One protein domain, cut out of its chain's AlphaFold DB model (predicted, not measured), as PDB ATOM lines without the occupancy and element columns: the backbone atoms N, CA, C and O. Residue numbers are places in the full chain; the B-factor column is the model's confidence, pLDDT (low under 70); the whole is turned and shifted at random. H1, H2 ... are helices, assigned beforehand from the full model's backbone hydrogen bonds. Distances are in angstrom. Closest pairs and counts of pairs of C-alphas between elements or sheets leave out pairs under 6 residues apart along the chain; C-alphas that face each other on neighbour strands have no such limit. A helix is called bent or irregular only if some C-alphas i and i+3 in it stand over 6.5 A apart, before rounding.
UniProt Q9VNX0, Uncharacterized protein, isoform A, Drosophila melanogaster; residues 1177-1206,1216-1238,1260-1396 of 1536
ATOM      1  N   VAL A1177      11.346   3.615  95.389       78.88
ATOM      2  CA  VAL A1177      10.097   3.913  94.667       78.88
ATOM      3  C   VAL A1177       9.800   5.410  94.717       78.88
ATOM      4  O   VAL A1177       9.480   6.019  93.694       78.88
ATOM      5  N   THR A1178       9.968   6.025  95.888       80.69
ATOM      6  CA  THR A1178       9.747   7.464  96.081       80.69
ATOM      7  C   THR A1178      10.719   8.288  95.233       80.69
ATOM      8  O   THR A1178      10.301   9.209  94.526       80.69
ATOM      9  N   ALA A1179      11.999   7.903  95.202       84.39
ATOM     10  CA  ALA A1179      13.014   8.538  94.364       84.39
ATOM     11  C   ALA A1179      12.715   8.389  92.860       84.39
ATOM     12  O   ALA A1179      12.863   9.344  92.089       84.39
ATOM     13  N   THR A1180      12.250   7.213  92.431       86.86
ATOM     14  CA  THR A1180      11.861   6.948  91.035       86.86
ATOM     15  C   THR A1180      10.649   7.783  90.624       86.86
ATOM     16  O   THR A1180      10.658   8.402  89.556       86.86
ATOM     17  N   ASN A1181       9.636   7.870  91.486       88.37
ATOM     18  CA  ASN A1181       8.446   8.692  91.265       88.37
ATOM     19  C   ASN A1181       8.808  10.170  91.145       88.37
ATOM     20  O   ASN A1181       8.374  10.840  90.206       88.37
ATOM     21  N   LEU A1182       9.674  10.668  92.029       89.45
ATOM     22  CA  LEU A1182      10.172  12.036  91.962       89.45
ATOM     23  C   LEU A1182      10.932  12.302  90.656       89.45
ATOM     24  O   LEU A1182      10.706  13.319  89.996       89.45
ATOM     25  N   LYS A1183      11.791  11.370  90.230       90.31
ATOM     26  CA  LYS A1183      12.512  11.459  88.952       90.31
ATOM     27  C   LYS A1183      11.548  11.514  87.764       90.31
ATOM     28  O   LYS A1183      11.704  12.381  86.903       90.31
ATOM     29  N   GLY A1184      10.546  10.634  87.724       91.94
ATOM     30  CA  GLY A1184       9.525  10.625  86.675       91.94
ATOM     31  C   GLY A1184       8.702  11.912  86.643       91.94
ATOM     32  O   GLY A1184       8.462  12.467  85.570       91.94
ATOM     33  N   LEU A1185       8.339  12.442  87.812       92.10
ATOM     34  CA  LEU A1185       7.542  13.661  87.909       92.10
ATOM     35  C   LEU A1185       8.335  14.889  87.470       92.10
ATOM     36  O   LEU A1185       7.815  15.714  86.721       92.10
ATOM     37  N   LYS A1186       9.615  14.978  87.850       90.87
ATOM     38  CA  LYS A1186      10.526  16.019  87.352       90.87
ATOM     39  C   LYS A1186      10.640  15.989  85.834       90.87
ATOM     40  O   LYS A1186      10.612  17.043  85.205       90.87
ATOM     41  N   ILE A1187      10.736  14.804  85.227       91.91
ATOM     42  CA  ILE A1187      10.779  14.670  83.765       91.91
ATOM     43  C   ILE A1187       9.491  15.216  83.142       91.91
ATOM     44  O   ILE A1187       9.569  16.081  82.270       91.91
ATOM     45  N   LEU A1188       8.321  14.785  83.625       93.21
ATOM     46  CA  LEU A1188       7.032  15.279  83.132       93.21
ATOM     47  C   LEU A1188       6.920  16.806  83.263       93.21
ATOM     48  O   LEU A1188       6.546  17.498  82.313       93.21
ATOM     49  N   PHE A1189       7.296  17.337  84.425       92.09
ATOM     50  CA  PHE A1189       7.233  18.760  84.726       92.09
ATOM     51  C   PHE A1189       8.177  19.583  83.834       92.09
ATOM     52  O   PHE A1189       7.765  20.595  83.264       92.09
ATOM     53  N   ARG A1190       9.411  19.112  83.600       91.87
ATOM     54  CA  ARG A1190      10.355  19.714  82.637       91.87
ATOM     55  C   ARG A1190       9.807  19.732  81.220       91.87
ATOM     56  O   ARG A1190       9.979  20.730  80.521       91.87
ATOM     57  N   MET A1191       9.147  18.656  80.793       90.92
ATOM     58  CA  MET A1191       8.539  18.589  79.462       90.92
ATOM     59  C   MET A1191       7.417  19.623  79.310       90.92
ATOM     60  O   MET A1191       7.352  20.295  78.280       90.92
ATOM     61  N   TYR A1192       6.594  19.831  80.345       92.89
ATOM     62  CA  TYR A1192       5.592  20.902  80.340       92.89
ATOM     63  C   TYR A1192       6.215  22.289  80.299       92.89
ATOM     64  O   TYR A1192       5.827  23.090  79.452       92.89
ATOM     65  N   MET A1193       7.186  22.570  81.171       92.16
ATOM     66  CA  MET A1193       7.855  23.873  81.227       92.16
ATOM     67  C   MET A1193       8.549  24.205  79.906       92.16
ATOM     68  O   MET A1193       8.395  25.308  79.386       92.16
ATOM     69  N   GLY A1194       9.272  23.243  79.326       89.80
ATOM     70  CA  GLY A1194       9.945  23.412  78.040       89.80
ATOM     71  C   GLY A1194       8.963  23.702  76.906       89.80
ATOM     72  O   GLY A1194       9.188  24.620  76.115       89.80
ATOM     73  N   ARG A1195       7.838  22.975  76.855       90.18
ATOM     74  CA  ARG A1195       6.800  23.205  75.843       90.18
ATOM     75  C   ARG A1195       6.075  24.535  76.050       90.18
ATOM     76  O   ARG A1195       5.845  25.245  75.076       90.18
ATOM     77  N   LEU A1196       5.769  24.890  77.299       90.25
ATOM     78  CA  LEU A1196       5.150  26.166  77.648       90.25
ATOM     79  C   LEU A1196       6.056  27.336  77.256       90.25
ATOM     80  O   LEU A1196       5.576  28.282  76.641       90.25
ATOM     81  N   LYS A1197       7.363  27.248  77.539       91.42
ATOM     82  CA  LYS A1197       8.338  28.263  77.124       91.42
ATOM     83  C   LYS A1197       8.333  28.449  75.610       91.42
ATOM     84  O   LYS A1197       8.209  29.571  75.149       91.42
ATOM     85  N   ALA A1198       8.424  27.358  74.849       86.76
ATOM     86  CA  ALA A1198       8.468  27.424  73.390       86.76
ATOM     87  C   ALA A1198       7.208  28.078  72.794       86.76
ATOM     88  O   ALA A1198       7.305  28.847  71.843       86.76
ATOM     89  N   LEU A1199       6.030  27.792  73.360       85.79
ATOM     90  CA  LEU A1199       4.782  28.447  72.959       85.79
ATOM     91  C   LEU A1199       4.743  29.914  73.391       85.79
ATOM     92  O   LEU A1199       4.314  30.761  72.618       85.79
ATOM     93  N   SER A1200       5.205  30.210  74.605       85.22
ATOM     94  CA  SER A1200       5.278  31.569  75.135       85.22
ATOM     95  C   SER A1200       6.178  32.455  74.277       85.22
ATOM     96  O   SER A1200       5.743  33.535  73.900       85.22
ATOM     97  N   ASP A1201       7.385  31.986  73.942       84.12
ATOM     98  CA  ASP A1201       8.346  32.710  73.103       84.12
ATOM     99  C   ASP A1201       7.734  33.013  71.721       84.12
ATOM    100  O   ASP A1201       7.736  34.159  71.278       84.12
ATOM    101  N   LEU A1202       7.121  32.002  71.086       80.47
ATOM    102  CA  LEU A1202       6.471  32.135  69.778       80.47
ATOM    103  C   LEU A1202       5.363  33.199  69.782       80.47
ATOM    104  O   LEU A1202       5.206  33.933  68.811       80.47
ATOM    105  N   ILE A1203       4.584  33.273  70.862       76.87
ATOM    106  CA  ILE A1203       3.501  34.252  71.000       76.87
ATOM    107  C   ILE A1203       4.064  35.647  71.270       76.87
ATOM    108  O   ILE A1203       3.601  36.612  70.666       76.87
ATOM    109  N   THR A1204       5.075  35.772  72.137       75.19
ATOM    110  CA  THR A1204       5.705  37.069  72.418       75.19
ATOM    111  C   THR A1204       6.402  37.654  71.193       75.19
ATOM    112  O   THR A1204       6.321  38.862  70.982       75.19
ATOM    113  N   ASP A1205       7.004  36.813  70.347       70.11
ATOM    114  CA  ASP A1205       7.632  37.239  69.091       70.11
ATOM    115  C   ASP A1205       6.606  37.822  68.099       70.11
ATOM    116  O   ASP A1205       6.934  38.710  67.312       70.11
ATOM    117  N   LEU A1206       5.343  37.382  68.167       67.45
ATOM    118  CA  LEU A1206       4.249  37.883  67.327       67.45
ATOM    119  C   LEU A1206       3.644  39.216  67.816       67.45
ATOM    120  O   LEU A1206       2.919  39.847  67.051       67.45
ATOM    121  N   SER A1216       4.575  51.597  83.631       55.31
ATOM    122  CA  SER A1216       3.830  50.782  84.612       55.31
ATOM    123  C   SER A1216       4.227  49.303  84.558       55.31
ATOM    124  O   SER A1216       4.144  48.584  85.555       55.31
ATOM    125  N   ARG A1217       4.672  48.833  83.386       66.07
ATOM    126  CA  ARG A1217       5.120  47.454  83.179       66.07
ATOM    127  C   ARG A1217       6.500  47.211  83.799       66.07
ATOM    128  O   ARG A1217       6.711  46.132  84.341       66.07
ATOM    129  N   GLU A1218       7.402  48.193  83.783       70.75
ATOM    130  CA  GLU A1218       8.725  48.105  84.419       70.75
ATOM    131  C   GLU A1218       8.643  47.986  85.946       70.75
ATOM    132  O   GLU A1218       9.264  47.090  86.516       70.75
ATOM    133  N   GLU A1219       7.839  48.820  86.617       73.28
ATOM    134  CA  GLU A1219       7.659  48.737  88.077       73.28
ATOM    135  C   GLU A1219       7.107  47.370  88.505       73.28
ATOM    136  O   GLU A1219       7.598  46.751  89.454       73.28
ATOM    137  N   PHE A1220       6.128  46.854  87.760       79.95
ATOM    138  CA  PHE A1220       5.551  45.544  88.034       79.95
ATOM    139  C   PHE A1220       6.529  44.392  87.749       79.95
ATOM    140  O   PHE A1220       6.592  43.431  88.519       79.95
ATOM    141  N   ILE A1221       7.338  44.489  86.687       81.68
ATOM    142  CA  ILE A1221       8.416  43.527  86.409       81.68
ATOM    143  C   ILE A1221       9.459  43.544  87.535       81.68
ATOM    144  O   ILE A1221       9.911  42.479  87.950       81.68
ATOM    145  N   ASN A1222       9.805  44.710  88.083       83.75
ATOM    146  CA  ASN A1222      10.733  44.804  89.212       83.75
ATOM    147  C   ASN A1222      10.171  44.118  90.463       83.75
ATOM    148  O   ASN A1222      10.862  43.291  91.059       83.75
ATOM    149  N   LEU A1223       8.898  44.362  90.800       84.69
ATOM    150  CA  LEU A1223       8.210  43.655  91.887       84.69
ATOM    151  C   LEU A1223       8.195  42.135  91.655       84.69
ATOM    152  O   LEU A1223       8.416  41.353  92.581       84.69
ATOM    153  N   ARG A1224       7.951  41.701  90.412       87.03
ATOM    154  CA  ARG A1224       8.004  40.286  90.015       87.03
ATOM    155  C   ARG A1224       9.392  39.697  90.264       87.03
ATOM    156  O   ARG A1224       9.495  38.633  90.870       87.03
ATOM    157  N   MET A1225      10.449  40.382  89.835       86.08
ATOM    158  CA  MET A1225      11.829  39.932  90.023       86.08
ATOM    159  C   MET A1225      12.239  39.911  91.497       86.08
ATOM    160  O   MET A1225      12.923  38.977  91.916       86.08
ATOM    161  N   GLU A1226      11.780  40.871  92.298       86.39
ATOM    162  CA  GLU A1226      11.985  40.885  93.748       86.39
ATOM    163  C   GLU A1226      11.308  39.680  94.415       86.39
ATOM    164  O   GLU A1226      11.944  38.954  95.180       86.39
ATOM    165  N   CYS A1227      10.053  39.396  94.055       86.74
ATOM    166  CA  CYS A1227       9.318  38.231  94.546       86.74
ATOM    167  C   CYS A1227      10.004  36.913  94.155       86.74
ATOM    168  O   CYS A1227      10.142  36.016  94.989       86.74
ATOM    169  N   ILE A1228      10.474  36.793  92.907       84.51
ATOM    170  CA  ILE A1228      11.239  35.626  92.445       84.51
ATOM    171  C   ILE A1228      12.533  35.492  93.251       84.51
ATOM    172  O   ILE A1228      12.823  34.410  93.758       84.51
ATOM    173  N   SER A1229      13.294  36.578  93.413       83.99
ATOM    174  CA  SER A1229      14.551  36.577  94.169       83.99
ATOM    175  C   SER A1229      14.336  36.174  95.629       83.99
ATOM    176  O   SER A1229      15.093  35.363  96.165       83.99
ATOM    177  N   TYR A1230      13.277  36.686  96.260       85.51
ATOM    178  CA  TYR A1230      12.875  36.300  97.610       85.51
ATOM    179  C   TYR A1230      12.585  34.796  97.699       85.51
ATOM    180  O   TYR A1230      13.098  34.109  98.583       85.51
ATOM    181  N   MET A1231      11.809  34.260  96.753       82.44
ATOM    182  CA  MET A1231      11.459  32.840  96.739       82.44
ATOM    183  C   MET A1231      12.653  31.928  96.465       82.44
ATOM    184  O   MET A1231      12.787  30.896  97.121       82.44
ATOM    185  N   VAL A1232      13.547  32.310  95.551       81.29
ATOM    186  CA  VAL A1232      14.792  31.574  95.283       81.29
ATOM    187  C   VAL A1232      15.687  31.553  96.527       81.29
ATOM    188  O   VAL A1232      16.254  30.512  96.847       81.29
ATOM    189  N   GLY A1233      15.756  32.658  97.279       78.56
ATOM    190  CA  GLY A1233      16.490  32.724  98.547       78.56
ATOM    191  C   GLY A1233      15.877  31.879  99.672       78.56
ATOM    192  O   GLY A1233      16.604  31.352 100.509       78.56
ATOM    193  N   MET A1234      14.551  31.710  99.682       75.04
ATOM    194  CA  MET A1234      13.830  30.901 100.677       75.04
ATOM    195  C   MET A1234      13.752  29.409 100.340       75.04
ATOM    196  O   MET A1234      13.451  28.611 101.227       75.04
ATOM    197  N   ALA A1235      14.031  29.011  99.096       66.73
ATOM    198  CA  ALA A1235      13.970  27.620  98.647       66.73
ATOM    199  C   ALA A1235      14.687  26.606  99.575       66.73
ATOM    200  O   ALA A1235      14.070  25.581  99.871       66.73
ATOM    201  N   PRO A1236      15.909  26.858 100.102       58.85
ATOM    202  CA  PRO A1236      16.557  25.921 101.029       58.85
ATOM    203  C   PRO A1236      15.898  25.830 102.421       58.85
ATOM    204  O   PRO A1236      16.130  24.856 103.129       58.85
ATOM    205  N   ASN A1237      15.064  26.799 102.821       56.39
ATOM    206  CA  ASN A1237      14.495  26.886 104.175       56.39
ATOM    207  C   ASN A1237      13.123  26.206 104.332       56.39
ATOM    208  O   ASN A1237      12.575  26.179 105.437       56.39
ATOM    209  N   TYR A1238      12.557  25.631 103.267       51.92
ATOM    210  CA  TYR A1238      11.330  24.831 103.339       51.92
ATOM    211  C   TYR A1238      11.614  23.444 103.943       51.92
ATOM    212  O   TYR A1238      11.572  22.423 103.264       51.92
ATOM    213  N   PHE A1260     -10.815   5.095  84.032       60.39
ATOM    214  CA  PHE A1260      -9.405   5.511  84.039       60.39
ATOM    215  C   PHE A1260      -8.672   5.359  82.706       60.39
ATOM    216  O   PHE A1260      -7.645   6.000  82.493       60.39
ATOM    217  N   ILE A1261      -9.175   4.486  81.837       61.62
ATOM    218  CA  ILE A1261      -8.575   4.040  80.577       61.62
ATOM    219  C   ILE A1261      -9.739   3.804  79.601       61.62
ATOM    220  O   ILE A1261     -10.834   3.445  80.055       61.62
ATOM    221  N   PRO A1262      -9.567   4.014  78.279       62.37
ATOM    222  CA  PRO A1262     -10.625   3.720  77.326       62.37
ATOM    223  C   PRO A1262     -11.117   2.281  77.491       62.37
ATOM    224  O   PRO A1262     -10.308   1.354  77.542       62.37
ATOM    225  N   ASP A1263     -12.431   2.076  77.596       68.28
ATOM    226  CA  ASP A1263     -12.966   0.737  77.802       68.28
ATOM    227  C   ASP A1263     -13.012  -0.004  76.465       68.28
ATOM    228  O   ASP A1263     -13.976   0.062  75.698       68.28
ATOM    229  N   TYR A1264     -11.930  -0.724  76.181       72.42
ATOM    230  CA  TYR A1264     -11.823  -1.582  75.007       72.42
ATOM    231  C   TYR A1264     -12.755  -2.802  75.066       72.42
ATOM    232  O   TYR A1264     -12.846  -3.529  74.079       72.42
ATOM    233  N   LYS A1265     -13.476  -3.042  76.175       71.52
ATOM    234  CA  LYS A1265     -14.491  -4.104  76.262       71.52
ATOM    235  C   LYS A1265     -15.838  -3.694  75.676       71.52
ATOM    236  O   LYS A1265     -16.626  -4.585  75.364       71.52
ATOM    237  N   LEU A1266     -16.100  -2.394  75.490       68.45
ATOM    238  CA  LEU A1266     -17.331  -1.925  74.845       68.45
ATOM    239  C   LEU A1266     -17.481  -2.563  73.452       68.45
ATOM    240  O   LEU A1266     -16.470  -2.680  72.750       68.45
ATOM    241  N   PRO A1267     -18.687  -2.996  73.045       67.06
ATOM    242  CA  PRO A1267     -18.922  -3.552  71.716       67.06
ATOM    243  C   PRO A1267     -18.630  -2.524  70.613       67.06
ATOM    244  O   PRO A1267     -18.744  -1.316  70.818       67.06
ATOM    245  N   ASP A1268     -18.215  -3.015  69.443       65.65
ATOM    246  CA  ASP A1268     -17.891  -2.168  68.292       65.65
ATOM    247  C   ASP A1268     -19.150  -1.449  67.775       65.65
ATOM    248  O   ASP A1268     -20.219  -2.057  67.675       65.65
ATOM    249  N   GLY A1269     -19.034  -0.153  67.478       73.37
ATOM    250  CA  GLY A1269     -20.151   0.696  67.061       73.37
ATOM    251  C   GLY A1269     -20.146   2.094  67.685       73.37
ATOM    252  O   GLY A1269     -19.166   2.536  68.287       73.37
ATOM    253  N   GLU A1270     -21.278   2.793  67.552       73.34
ATOM    254  CA  GLU A1270     -21.417   4.197  67.968       73.34
ATOM    255  C   GLU A1270     -21.113   4.431  69.451       73.34
ATOM    256  O   GLU A1270     -20.702   5.528  69.815       73.34
ATOM    257  N   GLU A1271     -21.316   3.433  70.312       73.18
ATOM    258  CA  GLU A1271     -21.053   3.538  71.747       73.18
ATOM    259  C   GLU A1271     -19.552   3.608  72.047       73.18
ATOM    260  O   GLU A1271     -19.118   4.525  72.744       73.18
ATOM    261  N   TYR A1272     -18.747   2.714  71.461       76.67
ATOM    262  CA  TYR A1272     -17.289   2.779  71.565       76.67
ATOM    263  C   TYR A1272     -16.742   4.051  70.909       76.67
ATOM    264  O   TYR A1272     -15.898   4.727  71.495       76.67
ATOM    265  N   ASP A1273     -17.250   4.426  69.731       71.93
ATOM    266  CA  ASP A1273     -16.832   5.659  69.060       71.93
ATOM    267  C   ASP A1273     -17.161   6.902  69.890       71.93
ATOM    268  O   ASP A1273     -16.355   7.831  69.963       71.93
ATOM    269  N   ARG A1274     -18.328   6.928  70.540       72.46
ATOM    270  CA  ARG A1274     -18.731   8.003  71.451       72.46
ATOM    271  C   ARG A1274     -17.860   8.013  72.705       72.46
ATOM    272  O   ARG A1274     -17.412   9.089  73.092       72.46
ATOM    273  N   HIS A1275     -17.562   6.846  73.281       71.63
ATOM    274  CA  HIS A1275     -16.663   6.699  74.432       71.63
ATOM    275  C   HIS A1275     -15.257   7.207  74.115       71.63
ATOM    276  O   HIS A1275     -14.724   8.040  74.834       71.63
ATOM    277  N   ILE A1276     -14.672   6.781  72.993       69.50
ATOM    278  CA  ILE A1276     -13.317   7.176  72.582       69.50
ATOM    279  C   ILE A1276     -13.237   8.645  72.183       69.50
ATOM    280  O   ILE A1276     -12.250   9.298  72.511       69.50
ATOM    281  N   LYS A1277     -14.242   9.175  71.475       67.99
ATOM    282  CA  LYS A1277     -14.285  10.605  71.127       67.99
ATOM    283  C   LYS A1277     -14.490  11.489  72.357       67.99
ATOM    284  O   LYS A1277     -14.011  12.616  72.351       67.99
ATOM    285  N   GLY A1278     -15.189  10.992  73.381       64.67
ATOM    286  CA  GLY A1278     -15.369  11.678  74.664       64.67
ATOM    287  C   GLY A1278     -14.220  11.476  75.656       64.67
ATOM    288  O   GLY A1278     -14.113  12.231  76.619       64.67
ATOM    289  N   TYR A1279     -13.354  10.481  75.442       63.75
ATOM    290  CA  TYR A1279     -12.259  10.167  76.352       63.75
ATOM    291  C   TYR A1279     -11.134  11.203  76.244       63.75
ATOM    292  O   TYR A1279     -10.417  11.279  75.243       63.75
ATOM    293  N   ILE A1280     -10.952  11.978  77.312       64.63
ATOM    294  CA  ILE A1280      -9.905  12.993  77.451       64.63
ATOM    295  C   ILE A1280      -8.963  12.551  78.572       64.63
ATOM    296  O   ILE A1280      -9.414  12.155  79.645       64.63
ATOM    297  N   ARG A1281      -7.643  12.615  78.340       73.99
ATOM    298  CA  ARG A1281      -6.659  12.236  79.364       73.99
ATOM    299  C   ARG A1281      -6.726  13.185  80.571       73.99
ATOM    300  O   ARG A1281      -6.689  14.403  80.366       73.99
ATOM    301  N   PRO A1282      -6.771  12.657  81.806       75.16
ATOM    302  CA  PRO A1282      -6.922  13.474  83.000       75.16
ATOM    303  C   PRO A1282      -5.666  14.300  83.296       75.16
ATOM    304  O   PRO A1282      -4.554  13.987  82.859       75.16
ATOM    305  N   ILE A1283      -5.855  15.379  84.055       80.66
ATOM    306  CA  ILE A1283      -4.775  16.254  84.513       80.66
ATOM    307  C   ILE A1283      -4.499  15.933  85.986       80.66
ATOM    308  O   ILE A1283      -5.407  16.107  86.801       80.66
ATOM    309  N   PRO A1284      -3.270  15.512  86.341       85.19
ATOM    310  CA  PRO A1284      -2.904  15.252  87.729       85.19
ATOM    311  C   PRO A1284      -3.176  16.461  88.629       85.19
ATOM    312  O   PRO A1284      -2.849  17.596  88.267       85.19
ATOM    313  N   CYS A1285      -3.764  16.206  89.796       84.82
ATOM    314  CA  CYS A1285      -4.064  17.177  90.847       84.82
ATOM    315  C   CYS A1285      -5.018  18.310  90.432       84.82
ATOM    316  O   CYS A1285      -5.086  19.345  91.097       84.82
ATOM    317  N   LEU A1286      -5.778  18.153  89.339       81.40
ATOM    318  CA  LEU A1286      -6.668  19.206  88.834       81.40
ATOM    319  C   LEU A1286      -7.720  19.647  89.861       81.40
ATOM    320  O   LEU A1286      -8.063  20.826  89.925       81.40
ATOM    321  N   LEU A1287      -8.217  18.717  90.678       76.35
ATOM    322  CA  LEU A1287      -9.223  19.012  91.702       76.35
ATOM    323  C   LEU A1287      -8.651  19.776  92.905       76.35
ATOM    324  O   LEU A1287      -9.410  20.404  93.640       76.35
ATOM    325  N   GLU A1288      -7.332  19.746  93.099       77.94
ATOM    326  CA  GLU A1288      -6.646  20.512  94.145       77.94
ATOM    327  C   GLU A1288      -6.327  21.944  93.695       77.94
ATOM    328  O   GLU A1288      -5.976  22.785  94.523       77.94
ATOM    329  N   ARG A1289      -6.480  22.249  92.398       85.62
ATOM    330  CA  ARG A1289      -6.203  23.567  91.828       85.62
ATOM    331  C   ARG A1289      -7.238  24.606  92.304       85.62
ATOM    332  O   ARG A1289      -8.419  24.490  91.970       85.62
ATOM    333  N   PRO A1290      -6.821  25.672  93.014       81.31
ATOM    334  CA  PRO A1290      -7.730  26.700  93.513       81.31
ATOM    335  C   PRO A1290      -8.514  27.429  92.415       81.31
ATOM    336  O   PRO A1290      -7.959  27.834  91.393       81.31
ATOM    337  N   GLN A1291      -9.798  27.693  92.667       75.19
ATOM    338  CA  GLN A1291     -10.698  28.318  91.689       75.19
ATOM    339  C   GLN A1291     -10.310  29.755  91.305       75.19
ATOM    340  O   GLN A1291     -10.594  30.167  90.183       75.19
ATOM    341  N   TYR A1292      -9.638  30.513  92.182       80.09
ATOM    342  CA  TYR A1292      -9.212  31.886  91.865       80.09
ATOM    343  C   TYR A1292      -8.244  31.934  90.671       80.09
ATOM    344  O   TYR A1292      -8.225  32.914  89.928       80.09
ATOM    345  N   LEU A1293      -7.484  30.857  90.430       84.95
ATOM    346  CA  LEU A1293      -6.558  30.753  89.299       84.95
ATOM    347  C   LEU A1293      -7.279  30.761  87.947       84.95
ATOM    348  O   LEU A1293      -6.661  31.067  86.935       84.95
ATOM    349  N   ASN A1294      -8.583  30.463  87.915       74.49
ATOM    350  CA  ASN A1294      -9.399  30.554  86.700       74.49
ATOM    351  C   ASN A1294      -9.602  31.986  86.205       74.49
ATOM    352  O   ASN A1294     -10.131  32.190  85.116       74.49
ATOM    353  N   ARG A1295      -9.271  32.971  87.037       73.85
ATOM    354  CA  ARG A1295      -9.474  34.389  86.758       73.85
ATOM    355  C   ARG A1295      -8.158  35.167  86.713       73.85
ATOM    356  O   ARG A1295      -8.188  36.384  86.561       73.85
ATOM    357  N   LEU A1296      -7.021  34.485  86.878       80.74
ATOM    358  CA  LEU A1296      -5.697  35.091  86.771       80.74
ATOM    359  C   LEU A1296      -5.083  34.799  85.394       80.74
ATOM    360  O   LEU A1296      -5.291  33.704  84.861       80.74
ATOM    361  N   PRO A1297      -4.267  35.719  84.846       76.11
ATOM    362  CA  PRO A1297      -3.537  35.493  83.603       76.11
ATOM    363  C   PRO A1297      -2.766  34.160  83.631       76.11
ATOM    364  O   PRO A1297      -2.107  33.865  84.630       76.11
ATOM    365  N   PRO A1298      -2.827  33.345  82.564       75.85
ATOM    366  CA  PRO A1298      -3.245  33.709  81.210       75.85
ATOM    367  C   PRO A1298      -4.737  33.483  80.920       75.85
ATOM    368  O   PRO A1298      -5.142  33.570  79.769       75.85
ATOM    369  N   PHE A1299      -5.545  33.161  81.931       75.26
ATOM    370  CA  PHE A1299      -6.955  32.837  81.753       75.26
ATOM    371  C   PHE A1299      -7.845  34.089  81.860       75.26
ATOM    372  O   PHE A1299      -7.863  34.747  82.901       75.26
ATOM    373  N   GLU A1300      -8.632  34.389  80.821       64.38
ATOM    374  CA  GLU A1300      -9.672  35.433  80.842       64.38
ATOM    375  C   GLU A1300     -11.085  34.843  81.049       64.38
ATOM    376  O   GLU A1300     -11.319  33.651  80.833       64.38
ATOM    377  N   ARG A1301     -12.066  35.657  81.498       54.78
ATOM    378  CA  ARG A1301     -13.434  35.185  81.843       54.78
ATOM    379  C   ARG A1301     -14.122  34.396  80.716       54.78
ATOM    380  O   ARG A1301     -14.993  33.589  81.036       54.78
ATOM    381  N   SER A1302     -13.779  34.667  79.456       53.75
ATOM    382  CA  SER A1302     -14.375  34.095  78.240       53.75
ATOM    383  C   SER A1302     -13.773  32.764  77.792       53.75
ATOM    384  O   SER A1302     -14.306  32.139  76.877       53.75
ATOM    385  N   ASP A1303     -12.677  32.324  78.405       53.55
ATOM    386  CA  ASP A1303     -11.761  31.435  77.694       53.55
ATOM    387  C   ASP A1303     -12.009  29.950  77.939       53.55
ATOM    388  O   ASP A1303     -11.542  29.134  77.145       53.55
ATOM    389  N   PHE A1304     -12.756  29.574  78.988       54.09
ATOM    390  CA  PHE A1304     -13.058  28.169  79.273       54.09
ATOM    391  C   PHE A1304     -14.203  27.917  80.267       54.09
ATOM    392  O   PHE A1304     -14.518  28.756  81.112       54.09
ATOM    393  N   SER A1305     -14.790  26.716  80.193       56.21
ATOM    394  CA  SER A1305     -15.713  26.152  81.193       56.21
ATOM    395  C   SER A1305     -14.947  25.309  82.222       56.21
ATOM    396  O   SER A1305     -14.106  24.495  81.835       56.21
ATOM    397  N   TYR A1306     -15.216  25.489  83.524       54.15
ATOM    398  CA  TYR A1306     -14.676  24.594  84.556       54.15
ATOM    399  C   TYR A1306     -15.645  23.436  84.802       54.15
ATOM    400  O   TYR A1306     -16.843  23.694  84.908       54.15
ATOM    401  N   PRO A1307     -15.141  22.208  84.971       52.32
ATOM    402  CA  PRO A1307     -15.955  21.083  85.393       52.32
ATOM    403  C   PRO A1307     -16.658  21.313  86.739       52.32
ATOM    404  O   PRO A1307     -16.004  21.557  87.758       52.32
ATOM    405  N   ASN A1308     -17.992  21.236  86.755       50.13
ATOM    406  CA  ASN A1308     -18.772  21.270  87.986       50.13
ATOM    407  C   ASN A1308     -18.691  19.920  88.722       50.13
ATOM    408  O   ASN A1308     -19.200  18.902  88.252       50.13
ATOM    409  N   LYS A1309     -18.074  19.932  89.912       45.82
ATOM    410  CA  LYS A1309     -17.881  18.747  90.763       45.82
ATOM    411  C   LYS A1309     -19.209  18.099  91.168       45.82
ATOM    412  O   LYS A1309     -19.266  16.878  91.293       45.82
ATOM    413  N   ASP A1310     -20.253  18.906  91.345       48.26
ATOM    414  CA  ASP A1310     -21.571  18.433  91.774       48.26
ATOM    415  C   ASP A1310     -22.372  17.802  90.625       48.26
ATOM    416  O   ASP A1310     -23.138  16.866  90.864       48.26
ATOM    417  N   ASP A1311     -22.122  18.241  89.386       50.14
ATOM    418  CA  ASP A1311     -22.774  17.721  88.175       50.14
ATOM    419  C   ASP A1311     -21.962  16.606  87.487       50.14
ATOM    420  O   ASP A1311     -22.403  16.035  86.490       50.14
ATOM    421  N   GLY A1312     -20.778  16.267  88.010       44.29
ATOM    422  CA  GLY A1312     -19.906  15.240  87.432       44.29
ATOM    423  C   GLY A1312     -19.303  15.632  86.080       44.29
ATOM    424  O   GLY A1312     -18.862  14.762  85.327       44.29
ATOM    425  N   GLU A1313     -19.278  16.923  85.754       43.11
ATOM    426  CA  GLU A1313     -18.532  17.412  84.601       43.11
ATOM    427  C   GLU A1313     -17.035  17.338  84.930       43.11
ATOM    428  O   GLU A1313     -16.629  17.698  86.030       43.11
ATOM    429  N   PHE A1314     -16.207  16.874  83.985       49.64
ATOM    430  CA  PHE A1314     -14.733  16.814  84.104       49.64
ATOM    431  C   PHE A1314     -14.010  17.559  82.970       49.64
ATOM    432  O   PHE A1314     -12.783  17.652  82.955       49.64
ATOM    433  N   GLU A1315     -14.766  18.089  82.009       47.92
ATOM    434  CA  GLU A1315     -14.233  18.622  80.761       47.92
ATOM    435  C   GLU A1315     -13.902  20.119  80.876       47.92
ATOM    436  O   GLU A1315     -14.765  20.945  81.168       47.92
ATOM    437  N   VAL A1316     -12.648  20.479  80.584       55.64
ATOM    438  CA  VAL A1316     -12.233  21.871  80.371       55.64
ATOM    439  C   VAL A1316     -12.214  22.142  78.867       55.64
ATOM    440  O   VAL A1316     -11.317  21.673  78.165       55.64
ATOM    441  N   ARG A1317     -13.196  22.892  78.353       54.45
ATOM    442  CA  ARG A1317     -13.214  23.337  76.950       54.45
ATOM    443  C   ARG A1317     -12.650  24.741  76.843       54.45
ATOM    444  O   ARG A1317     -13.217  25.654  77.429       54.45
ATOM    445  N   PHE A1318     -11.579  24.907  76.072       53.86
ATOM    446  CA  PHE A1318     -11.005  26.217  75.762       53.86
ATOM    447  C   PHE A1318     -11.626  26.786  74.474       53.86
ATOM    448  O   PHE A1318     -11.648  26.106  73.446       53.86
ATOM    449  N   LEU A1319     -12.160  28.010  74.542       51.60
ATOM    450  CA  LEU A1319     -12.840  28.711  73.436       51.60
ATOM    451  C   LEU A1319     -11.936  29.728  72.711       51.60
ATOM    452  O   LEU A1319     -12.319  30.237  71.657       51.60
ATOM    453  N   SER A1320     -10.763  30.043  73.268       50.39
ATOM    454  CA  SER A1320      -9.940  31.204  72.904       50.39
ATOM    455  C   SER A1320      -8.543  30.837  72.367       50.39
ATOM    456  O   SER A1320      -8.229  29.681  72.080       50.39
ATOM    457  N   TRP A1321      -7.702  31.848  72.127       47.46
ATOM    458  CA  TRP A1321      -6.389  31.704  71.494       47.46
ATOM    459  C   TRP A1321      -5.400  30.863  72.330       47.46
ATOM    460  O   TRP A1321      -5.194  31.087  73.517       47.46
ATOM    461  N   HIS A1322      -4.732  29.920  71.651       65.77
ATOM    462  CA  HIS A1322      -3.677  29.024  72.157       65.77
ATOM    463  C   HIS A1322      -4.088  27.998  73.239       65.77
ATOM    464  O   HIS A1322      -3.416  27.861  74.262       65.77
ATOM    465  N   ASN A1323      -5.104  27.170  72.955       72.68
ATOM    466  CA  ASN A1323      -5.546  26.026  73.780       72.68
ATOM    467  C   ASN A1323      -4.410  25.187  74.399       72.68
ATOM    468  O   ASN A1323      -4.508  24.771  75.553       72.68
ATOM    469  N   GLU A1324      -3.326  24.929  73.659       80.13
ATOM    470  CA  GLU A1324      -2.187  24.153  74.170       80.13
ATOM    471  C   GLU A1324      -1.443  24.889  75.296       80.13
ATOM    472  O   GLU A1324      -1.116  24.277  76.312       80.13
ATOM    473  N   LEU A1325      -1.232  26.204  75.159       84.88
ATOM    474  CA  LEU A1325      -0.588  27.032  76.181       84.88
ATOM    475  C   LEU A1325      -1.435  27.076  77.453       84.88
ATOM    476  O   LEU A1325      -0.909  26.886  78.553       84.88
ATOM    477  N   LEU A1326      -2.744  27.286  77.306       83.07
ATOM    478  CA  LEU A1326      -3.679  27.315  78.429       83.07
ATOM    479  C   LEU A1326      -3.755  25.949  79.123       83.07
ATOM    480  O   LEU A1326      -3.689  25.874  80.348       83.07
ATOM    481  N   THR A1327      -3.776  24.858  78.353       82.37
ATOM    482  CA  THR A1327      -3.760  23.487  78.889       82.37
ATOM    483  C   THR A1327      -2.470  23.192  79.658       82.37
ATOM    484  O   THR A1327      -2.512  22.590  80.730       82.37
ATOM    485  N   LEU A1328      -1.310  23.609  79.143       88.46
ATOM    486  CA  LEU A1328      -0.026  23.443  79.835       88.46
ATOM    487  C   LEU A1328       0.049  24.296  81.102       88.46
ATOM    488  O   LEU A1328       0.522  23.816  82.130       88.46
ATOM    489  N   SER A1329      -0.470  25.522  81.044       88.19
ATOM    490  CA  SER A1329      -0.570  26.402  82.210       88.19
ATOM    491  C   SER A1329      -1.448  25.774  83.288       88.19
ATOM    492  O   SER A1329      -1.051  25.725  84.449       88.19
ATOM    493  N   LEU A1330      -2.587  25.193  82.898       86.96
ATOM    494  CA  LEU A1330      -3.480  24.464  83.793       86.96
ATOM    495  C   LEU A1330      -2.759  23.276  84.451       86.96
ATOM    496  O   LEU A1330      -2.788  23.146  85.670       86.96
ATOM    497  N   LYS A1331      -2.050  22.454  83.663       89.95
ATOM    498  CA  LYS A1331      -1.277  21.296  84.153       89.95
ATOM    499  C   LYS A1331      -0.203  21.691  85.169       89.95
ATOM    500  O   LYS A1331      -0.063  21.031  86.195       89.95
ATOM    501  N   ILE A1332       0.542  22.763  84.901       92.17
ATOM    502  CA  ILE A1332       1.589  23.255  85.807       92.17
ATOM    503  C   ILE A1332       0.969  23.843  87.082       92.17
ATOM    504  O   ILE A1332       1.440  23.533  88.172       92.17
ATOM    505  N   GLN A1333      -0.105  24.632  86.973       90.75
ATOM    506  CA  GLN A1333      -0.805  25.188  88.137       90.75
ATOM    507  C   GLN A1333      -1.350  24.092  89.059       90.75
ATOM    508  O   GLN A1333      -1.203  24.209  90.272       90.75
ATOM    509  N   SER A1334      -1.947  23.030  88.505       89.38
ATOM    510  CA  SER A1334      -2.466  21.903  89.292       89.38
ATOM    511  C   SER A1334      -1.366  21.198  90.086       89.38
ATOM    512  O   SER A1334      -1.537  20.937  91.273       89.38
ATOM    513  N   LEU A1335      -0.209  20.953  89.460       90.80
ATOM    514  CA  LEU A1335       0.936  20.334  90.133       90.80
ATOM    515  C   LEU A1335       1.550  21.251  91.202       90.80
ATOM    516  O   LEU A1335       1.852  20.783  92.293       90.80
ATOM    517  N   LEU A1336       1.706  22.550  90.921       89.67
ATOM    518  CA  LEU A1336       2.266  23.510  91.884       89.67
ATOM    519  C   LEU A1336       1.338  23.779  93.075       89.67
ATOM    520  O   LEU A1336       1.819  24.095  94.160       89.67
ATOM    521  N   ALA A1337       0.022  23.696  92.874       86.47
ATOM    522  CA  ALA A1337      -0.957  23.920  93.932       86.47
ATOM    523  C   ALA A1337      -1.137  22.707  94.856       86.47
ATOM    524  O   ALA A1337      -1.625  22.864  95.978       86.47
ATOM    525  N   SER A1338      -0.756  21.509  94.402       85.57
ATOM    526  CA  SER A1338      -0.917  20.290  95.184       85.57
ATOM    527  C   SER A1338       0.053  20.232  96.358       85.57
ATOM    528  O   SER A1338       1.254  20.456  96.221       85.57
ATOM    529  N   THR A1339      -0.451  19.831  97.526       79.70
ATOM    530  CA  THR A1339       0.393  19.549  98.696       79.70
ATOM    531  C   THR A1339       1.067  18.179  98.630       79.70
ATOM    532  O   THR A1339       1.907  17.885  99.476       79.70
ATOM    533  N   LYS A1340       0.675  17.328  97.672       79.34
ATOM    534  CA  LYS A1340       1.205  15.967  97.485       79.34
ATOM    535  C   LYS A1340       2.499  15.947  96.671       79.34
ATOM    536  O   LYS A1340       3.215  14.953  96.686       79.34
ATOM    537  N   VAL A1341       2.775  17.027  95.942       80.51
ATOM    538  CA  VAL A1341       3.933  17.159  95.058       80.51
ATOM    539  C   VAL A1341       5.158  17.599  95.860       80.51
ATOM    540  O   VAL A1341       5.085  18.492  96.703       80.51
ATOM    541  N   ASP A1342       6.298  16.966  95.585       82.27
ATOM    542  CA  ASP A1342       7.558  17.243  96.273       82.27
ATOM    543  C   ASP A1342       8.016  18.703  96.084       82.27
ATOM    544  O   ASP A1342       7.958  19.272  94.988       82.27
ATOM    545  N   ARG A1343       8.524  19.310  97.162       78.95
ATOM    546  CA  ARG A1343       9.037  20.690  97.191       78.95
ATOM    547  C   ARG A1343      10.198  20.905  96.216       78.95
ATOM    548  O   ARG A1343      10.382  22.031  95.751       78.95
ATOM    549  N   GLU A1344      10.944  19.861  95.856       83.39
ATOM    550  CA  GLU A1344      12.002  19.934  94.845       83.39
ATOM    551  C   GLU A1344      11.485  20.343  93.457       83.39
ATOM    552  O   GLU A1344      12.227  20.914  92.659       83.39
ATOM    553  N   ILE A1345      10.210  20.093  93.147       87.14
ATOM    554  CA  ILE A1345       9.599  20.546  91.888       87.14
ATOM    555  C   ILE A1345       9.358  22.054  91.921       87.14
ATOM    556  O   ILE A1345       9.560  22.736  90.916       87.14
ATOM    557  N   VAL A1346       8.994  22.595  93.087       84.99
ATOM    558  CA  VAL A1346       8.822  24.040  93.285       84.99
ATOM    559  C   VAL A1346      10.166  24.760  93.187       84.99
ATOM    560  O   VAL A1346      10.248  25.798  92.535       84.99
ATOM    561  N   SER A1347      11.236  24.215  93.776       84.31
ATOM    562  CA  SER A1347      12.571  24.819  93.658       84.31
ATOM    563  C   SER A1347      13.079  24.808  92.212       84.31
ATOM    564  O   SER A1347      13.624  25.806  91.737       84.31
ATOM    565  N   GLU A1348      12.826  23.725  91.475       85.81
ATOM    566  CA  GLU A1348      13.154  23.641  90.055       85.81
ATOM    567  C   GLU A1348      12.328  24.623  89.207       85.81
ATOM    568  O   GLU A1348      12.873  25.294  88.326       85.81
ATOM    569  N   PHE A1349      11.036  24.773  89.513       89.20
ATOM    570  CA  PHE A1349      10.165  25.764  88.886       89.20
ATOM    571  C   PHE A1349      10.661  27.198  89.119       89.20
ATOM    572  O   PHE A1349      10.740  27.986  88.177       89.20
ATOM    573  N   LEU A1350      11.043  27.531  90.356       87.92
ATOM    574  CA  LEU A1350      11.585  28.844  90.714       87.92
ATOM    575  C   LEU A1350      12.865  29.159  89.923       87.92
ATOM    576  O   LEU A1350      13.005  30.255  89.378       87.92
ATOM    577  N   ALA A1351      13.761  28.180  89.783       86.74
ATOM    578  CA  ALA A1351      14.964  28.315  88.963       86.74
ATOM    579  C   ALA A1351      14.651  28.480  87.462       86.74
ATOM    580  O   ALA A1351      15.406  29.139  86.739       86.74
ATOM    581  N   PHE A1352      13.554  27.889  86.979       89.33
ATOM    582  CA  PHE A1352      13.080  28.049  85.606       89.33
ATOM    583  C   PHE A1352      12.522  29.457  85.356       89.33
ATOM    584  O   PHE A1352      13.016  30.133  84.452       89.33
ATOM    585  N   ILE A1353      11.579  29.940  86.174       88.26
ATOM    586  CA  ILE A1353      10.965  31.270  85.989       88.26
ATOM    587  C   ILE A1353      11.961  32.419  86.172       88.26
ATOM    588  O   ILE A1353      11.830  33.449  85.517       88.26
ATOM    589  N   GLN A1354      13.003  32.233  86.993       85.90
ATOM    590  CA  GLN A1354      14.087  33.210  87.135       85.90
ATOM    591  C   GLN A1354      14.816  33.460  85.804       85.90
ATOM    592  O   GLN A1354      15.304  34.560  85.560       85.90
ATOM    593  N   LYS A1355      14.877  32.450  84.926       86.23
ATOM    594  CA  LYS A1355      15.476  32.555  83.586       86.23
ATOM    595  C   LYS A1355      14.473  33.004  82.519       86.23
ATOM    596  O   LYS A1355      14.887  33.339  81.413       86.23
ATOM    597  N   THR A1356      13.174  32.987  82.819       86.08
ATOM    598  CA  THR A1356      12.084  33.269  81.873       86.08
ATOM    599  C   THR A1356      11.059  34.255  82.461       86.08
ATOM    600  O   THR A1356       9.876  33.935  82.566       86.08
ATOM    601  N   PRO A1357      11.454  35.500  82.801       79.74
ATOM    602  CA  PRO A1357      10.573  36.459  83.484       79.74
ATOM    603  C   PRO A1357       9.364  36.919  82.650       79.74
ATOM    604  O   PRO A1357       8.397  37.447  83.201       79.74
ATOM    605  N   ASN A1358       9.408  36.704  81.331       80.78
ATOM    606  CA  ASN A1358       8.344  37.036  80.379       80.78
ATOM    607  C   ASN A1358       7.437  35.838  80.044       80.78
ATOM    608  O   ASN A1358       6.679  35.902  79.079       80.78
ATOM    609  N   LEU A1359       7.522  34.741  80.804       87.46
ATOM    610  CA  LEU A1359       6.689  33.560  80.594       87.46
ATOM    611  C   LEU A1359       5.200  33.913  80.736       87.46
ATOM    612  O   LEU A1359       4.765  34.437  81.763       87.46
ATOM    613  N   ILE A1360       4.401  33.585  79.722       83.11
ATOM    614  CA  ILE A1360       2.950  33.778  79.765       83.11
ATOM    615  C   ILE A1360       2.364  32.938  80.915       83.11
ATOM    616  O   ILE A1360       2.593  31.733  81.005       83.11
ATOM    617  N   GLY A1361       1.624  33.598  81.812       85.04
ATOM    618  CA  GLY A1361       1.045  32.991  83.013       85.04
ATOM    619  C   GLY A1361       1.912  33.043  84.275       85.04
ATOM    620  O   GLY A1361       1.452  32.591  85.325       85.04
ATOM    621  N   ILE A1362       3.117  33.626  84.218       87.60
ATOM    622  CA  ILE A1362       4.051  33.720  85.357       87.60
ATOM    623  C   ILE A1362       3.422  34.277  86.638       87.60
ATOM    624  O   ILE A1362       3.691  33.762  87.722       87.60
ATOM    625  N   ASP A1363       2.537  35.267  86.519       87.97
ATOM    626  CA  ASP A1363       1.916  35.922  87.671       87.97
ATOM    627  C   ASP A1363       1.029  34.951  88.459       87.97
ATOM    628  O   ASP A1363       1.110  34.882  89.684       87.97
ATOM    629  N   SER A1364       0.242  34.124  87.764       88.76
ATOM    630  CA  SER A1364      -0.580  33.099  88.413       88.76
ATOM    631  C   SER A1364       0.259  32.029  89.109       88.76
ATOM    632  O   SER A1364      -0.094  31.599  90.204       88.76
ATOM    633  N   PHE A1365       1.391  31.630  88.520       91.19
ATOM    634  CA  PHE A1365       2.287  30.665  89.148       91.19
ATOM    635  C   PHE A1365       2.945  31.242  90.407       91.19
ATOM    636  O   PHE A1365       3.072  30.540  91.409       91.19
ATOM    637  N   LEU A1366       3.321  32.526  90.392       88.51
ATOM    638  CA  LEU A1366       3.888  33.197  91.562       88.51
ATOM    639  C   LEU A1366       2.894  33.282  92.717       88.51
ATOM    640  O   LEU A1366       3.274  33.015  93.852       88.51
ATOM    641  N   VAL A1367       1.622  33.579  92.445       89.27
ATOM    642  CA  VAL A1367       0.581  33.630  93.488       89.27
ATOM    643  C   VAL A1367       0.416  32.284  94.210       89.27
ATOM    644  O   VAL A1367       0.128  32.277  95.405       89.27
ATOM    645  N   ILE A1368       0.644  31.158  93.520       88.24
ATOM    646  CA  ILE A1368       0.607  29.813  94.123       88.24
ATOM    647  C   ILE A1368       1.797  29.596  95.066       88.24
ATOM    648  O   ILE A1368       1.642  29.029  96.145       88.24
ATOM    649  N   VAL A1369       2.991  30.024  94.649       86.92
ATOM    650  CA  VAL A1369       4.259  29.682  95.313       86.92
ATOM    651  C   VAL A1369       4.633  30.682  96.421       86.92
ATOM    652  O   VAL A1369       5.348  30.326  97.360       86.92
ATOM    653  N   LEU A1370       4.144  31.924  96.352       87.27
ATOM    654  CA  LEU A1370       4.430  32.972  97.333       87.27
ATOM    655  C   LEU A1370       3.742  32.719  98.692       87.27
ATOM    656  O   LEU A1370       2.586  32.298  98.745       87.27
ATOM    657  N   PRO A1371       4.395  33.075  99.818       85.11
ATOM    658  CA  PRO A1371       3.746  33.146 101.121       85.11
ATOM    659  C   PRO A1371       2.518  34.055 101.077       85.11
ATOM    660  O   PRO A1371       2.567  35.117 100.455       85.11
ATOM    661  N   LYS A1372       1.453  33.691 101.804       84.46
ATOM    662  CA  LYS A1372       0.144  34.378 101.778       84.46
ATOM    663  C   LYS A1372       0.260  35.909 101.853       84.46
ATOM    664  O   LYS A1372      -0.370  36.628 101.085       84.46
ATOM    665  N   ASN A1373       1.124  36.418 102.728       83.14
ATOM    666  CA  ASN A1373       1.332  37.848 102.977       83.14
ATOM    667  C   ASN A1373       1.874  38.582 101.734       83.14
ATOM    668  O   ASN A1373       1.454  39.706 101.433       83.14
ATOM    669  N   LEU A1374       2.823  37.937 101.043       85.16
ATOM    670  CA  LEU A1374       3.453  38.431  99.822       85.16
ATOM    671  C   LEU A1374       2.541  38.224  98.619       85.16
ATOM    672  O   LEU A1374       2.407  39.140  97.823       85.16
ATOM    673  N   ALA A1375       1.843  37.091  98.536       88.20
ATOM    674  CA  ALA A1375       0.845  36.835  97.504       88.20
ATOM    675  C   ALA A1375      -0.284  37.879  97.529       88.20
ATOM    676  O   ALA A1375      -0.658  38.383  96.478       88.20
ATOM    677  N   ILE A1376      -0.767  38.288  98.713       86.94
ATOM    678  CA  ILE A1376      -1.729  39.398  98.847       86.94
ATOM    679  C   ILE A1376      -1.122  40.708  98.326       86.94
ATOM    680  O   ILE A1376      -1.770  41.425  97.570       86.94
ATOM    681  N   ASN A1377       0.116  41.035  98.719       85.26
ATOM    682  CA  ASN A1377       0.800  42.242  98.232       85.26
ATOM    683  C   ASN A1377       0.972  42.235  96.713       85.26
ATOM    684  O   ASN A1377       0.818  43.277  96.083       85.26
ATOM    685  N   TYR A1378       1.272  41.065  96.160       87.44
ATOM    686  CA  TYR A1378       1.461  40.844  94.742       87.44
ATOM    687  C   TYR A1378       0.134  40.951  93.982       87.44
ATOM    688  O   TYR A1378       0.044  41.675  93.003       87.44
ATOM    689  N   LEU A1379      -0.940  40.326  94.470       87.42
ATOM    690  CA  LEU A1379      -2.280  40.438  93.881       87.42
ATOM    691  C   LEU A1379      -2.808  41.875  93.886       87.42
ATOM    692  O   LEU A1379      -3.463  42.284  92.931       87.42
ATOM    693  N   LEU A1380      -2.503  42.656  94.926       84.91
ATOM    694  CA  LEU A1380      -2.935  44.051  95.027       84.91
ATOM    695  C   LEU A1380      -2.379  44.950  93.912       84.91
ATOM    696  O   LEU A1380      -3.007  45.963  93.624       84.91
ATOM    697  N   SER A1381      -1.244  44.610  93.289       81.85
ATOM    698  CA  SER A1381      -0.640  45.441  92.238       81.85
ATOM    699  C   SER A1381      -1.139  45.140  90.823       81.85
ATOM    700  O   SER A1381      -1.044  46.022  89.976       81.85
ATOM    701  N   PHE A1382      -1.699  43.950  90.551       79.78
ATOM    702  CA  PHE A1382      -2.190  43.607  89.204       79.78
ATOM    703  C   PHE A1382      -3.646  43.135  89.141       79.78
ATOM    704  O   PHE A1382      -4.301  43.346  88.124       79.78
ATOM    705  N   CYS A1383      -4.172  42.486  90.187       81.26
ATOM    706  CA  CYS A1383      -5.528  41.937  90.160       81.26
ATOM    707  C   CYS A1383      -6.208  41.889  91.547       81.26
ATOM    708  O   CYS A1383      -6.498  40.809  92.076       81.26
ATOM    709  N   PRO A1384      -6.514  43.059  92.147       80.61
ATOM    710  CA  PRO A1384      -7.129  43.144  93.476       80.61
ATOM    711  C   PRO A1384      -8.559  42.580  93.538       80.61
ATOM    712  O   PRO A1384      -9.028  42.206  94.613       80.61
ATOM    713  N   ALA A1385      -9.251  42.462  92.398       78.66
ATOM    714  CA  ALA A1385     -10.633  41.981  92.321       78.66
ATOM    715  C   ALA A1385     -10.831  40.536  92.821       78.66
ATOM    716  O   ALA A1385     -11.935  40.166  93.195       78.66
ATOM    717  N   PHE A1386      -9.782  39.708  92.865       80.41
ATOM    718  CA  PHE A1386      -9.911  38.287  93.221       80.41
ATOM    719  C   PHE A1386      -9.412  37.941  94.630       80.41
ATOM    720  O   PHE A1386      -9.290  36.763  94.972       80.41
ATOM    721  N   LEU A1387      -9.173  38.947  95.481       85.79
ATOM    722  CA  LEU A1387      -8.720  38.746  96.864       85.79
ATOM    723  C   LEU A1387      -9.714  37.940  97.712       85.79
ATOM    724  O   LEU A1387      -9.283  37.137  98.539       85.79
ATOM    725  N   TRP A1388     -11.021  38.090  97.471       83.42
ATOM    726  CA  TRP A1388     -12.049  37.249  98.095       83.42
ATOM    727  C   TRP A1388     -11.829  35.760  97.780       83.42
ATOM    728  O   TRP A1388     -11.701  34.930  98.678       83.42
ATOM    729  N   GLN A1389     -11.729  35.408  96.497       81.80
ATOM    730  CA  GLN A1389     -11.573  34.012  96.078       81.80
ATOM    731  C   GLN A1389     -10.241  33.426  96.557       81.80
ATOM    732  O   GLN A1389     -10.193  32.265  96.970       81.80
ATOM    733  N   TYR A1390      -9.178  34.237  96.551       86.43
ATOM    734  CA  TYR A1390      -7.890  33.862  97.128       86.43
ATOM    735  C   TYR A1390      -8.026  33.542  98.624       86.43
ATOM    736  O   TYR A1390      -7.703  32.428  99.039       86.43
ATOM    737  N   GLY A1391      -8.586  34.458  99.423       86.01
ATOM    738  CA  GLY A1391      -8.763  34.266 100.866       86.01
ATOM    739  C   GLY A1391      -9.628  33.052 101.213       86.01
ATOM    740  O   GLY A1391      -9.236  32.241 102.057       86.01
ATOM    741  N   LYS A1392     -10.736  32.847 100.486       83.67
ATOM    742  CA  LYS A1392     -11.597  31.663 100.626       83.67
ATOM    743  C   LYS A1392     -10.825  30.371 100.352       83.67
ATOM    744  O   LYS A1392     -10.831  29.457 101.170       83.67
ATOM    745  N   SER A1393     -10.101  30.307  99.235       80.17
ATOM    746  CA  SER A1393      -9.329  29.113  98.862       80.17
ATOM    747  C   SER A1393      -8.157  28.807  99.806       80.17
ATOM    748  O   SER A1393      -7.760  27.655  99.951       80.17
ATOM    749  N   CYS A1394      -7.615  29.828 100.472       82.95
ATOM    750  CA  CYS A1394      -6.545  29.702 101.457       82.95
ATOM    751  C   CYS A1394      -7.044  29.473 102.894       82.95
ATOM    752  O   CYS A1394      -6.203  29.444 103.805       82.95
ATOM    753  N   GLY A1395      -8.362  29.339 103.100       83.55
ATOM    754  CA  GLY A1395      -8.986  29.074 104.397       83.55
ATOM    755  C   GLY A1395      -8.772  30.199 105.409       83.55
ATOM    756  O   GLY A1395      -8.299  29.952 106.516       83.55
ATOM    757  N   PHE A1396      -9.021  31.451 105.017       87.63
ATOM    758  CA  PHE A1396      -8.835  32.596 105.909       87.63
ATOM    759  C   PHE A1396      -9.798  32.536 107.100       87.63
ATOM    760  O   PHE A1396     -11.014  32.497 106.930       87.63
TER     761      PHE A1396
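Overview. This is residues 1177 to 1206, 1216 to 1238 and 1260 to 1396 of the 1536 residues of the protein "Uncharacterized protein, isoform A" of Drosophila melanogaster (UniProt Q9VNX0). The helices H5 and H7 form the middle of a helical body; the long H1 crosses H5 on one side, H2 packs on H6 and H7, H8 folds back from H7 and H9 folds back from H8, and the small H4 packs on H9, close to H7 and near H5. H3 lies far from this body, near one end of the longest axis, and long stretches without a named element join H3 to H4 and H4 to H5. The printed part has 190 residues with nine named helices, H1 to H9 in chain order, and no named strand; its class is all helix, and the helix packing is mostly aligned. It is compact, with a radius of gyration of the C-alphas of 18.2 A, and spans 60 by 41 by 41 A.

Arrangement. H1, residues 1177 to 1206, touches H5, residues 1323 to 1337, with residues 1189 to 1200 alone, at a steep tilt of 40 degrees, opposite ways; the closest C-alphas, of Leu 1196 and Leu 1325, are 6.0 A apart. H2, residues 1216 to 1237, touches H6, residues 1343 to 1355, closest at the C-alphas of Ala 1235 and Ser 1347, 5.9 A, at a shallow tilt of 34 degrees, only just short of steep. H3, residues 1270 to 1278, touches no helix. H4, residues 1291 to 1295, touches H9, residues 1384 to 1393, closest at the C-alphas of Tyr 1292 and Gln 1389, 5.3 A. H5 touches H7, residues 1362 to 1369, with residues 1333 to 1337 alone, closest at the C-alphas of Ala 1337 and Ile 1368, 6.1 A, the same way at a shallow 20 degrees. H7 and H8, residues 1372 to 1382, are a hairpin, closest at the C-alphas of Val 1367 and Ala 1375, 5.1 A. Every O i to N i+4 pair is within hydrogen-bond range in H3, H5 and H7, against 25 of 26 in H1, 16 of 18 in H2, 8 of 9 in H6, 5 of 7 in H8, 4 of 6 in H9 and 0 of 1 in H4, where 2 of 2 O i to N i+3 pairs are.

Along the chain. H1 begins at C-alpha 1177 (10.097, 3.913, 94.667) and is 44.0 A long. H2 is 32.7 A, H5 20.8 A and H6 19.2 A. H9 ends at C-alpha 1393 (-9.329, 29.113, 98.862). H2 and H9 are irregular: C-alphas 1233 and 1236 are 7.2 A apart, and C-alphas 1385 and 1388 7.6 A.

Size, cuts and confidence. The two C-alphas farthest apart, of Glu 1219 and Pro 1267, are 60.9 A apart. Residues 1207 to 1215 and 1239 to 1259 are not printed; the gaps are 21.6 A and 34.3 A. The links H3 to H4 and H4 to H5 are long. Mean pLDDT of the printed part is 77.8, with 42 residues under 70, among them 1300 to 1322.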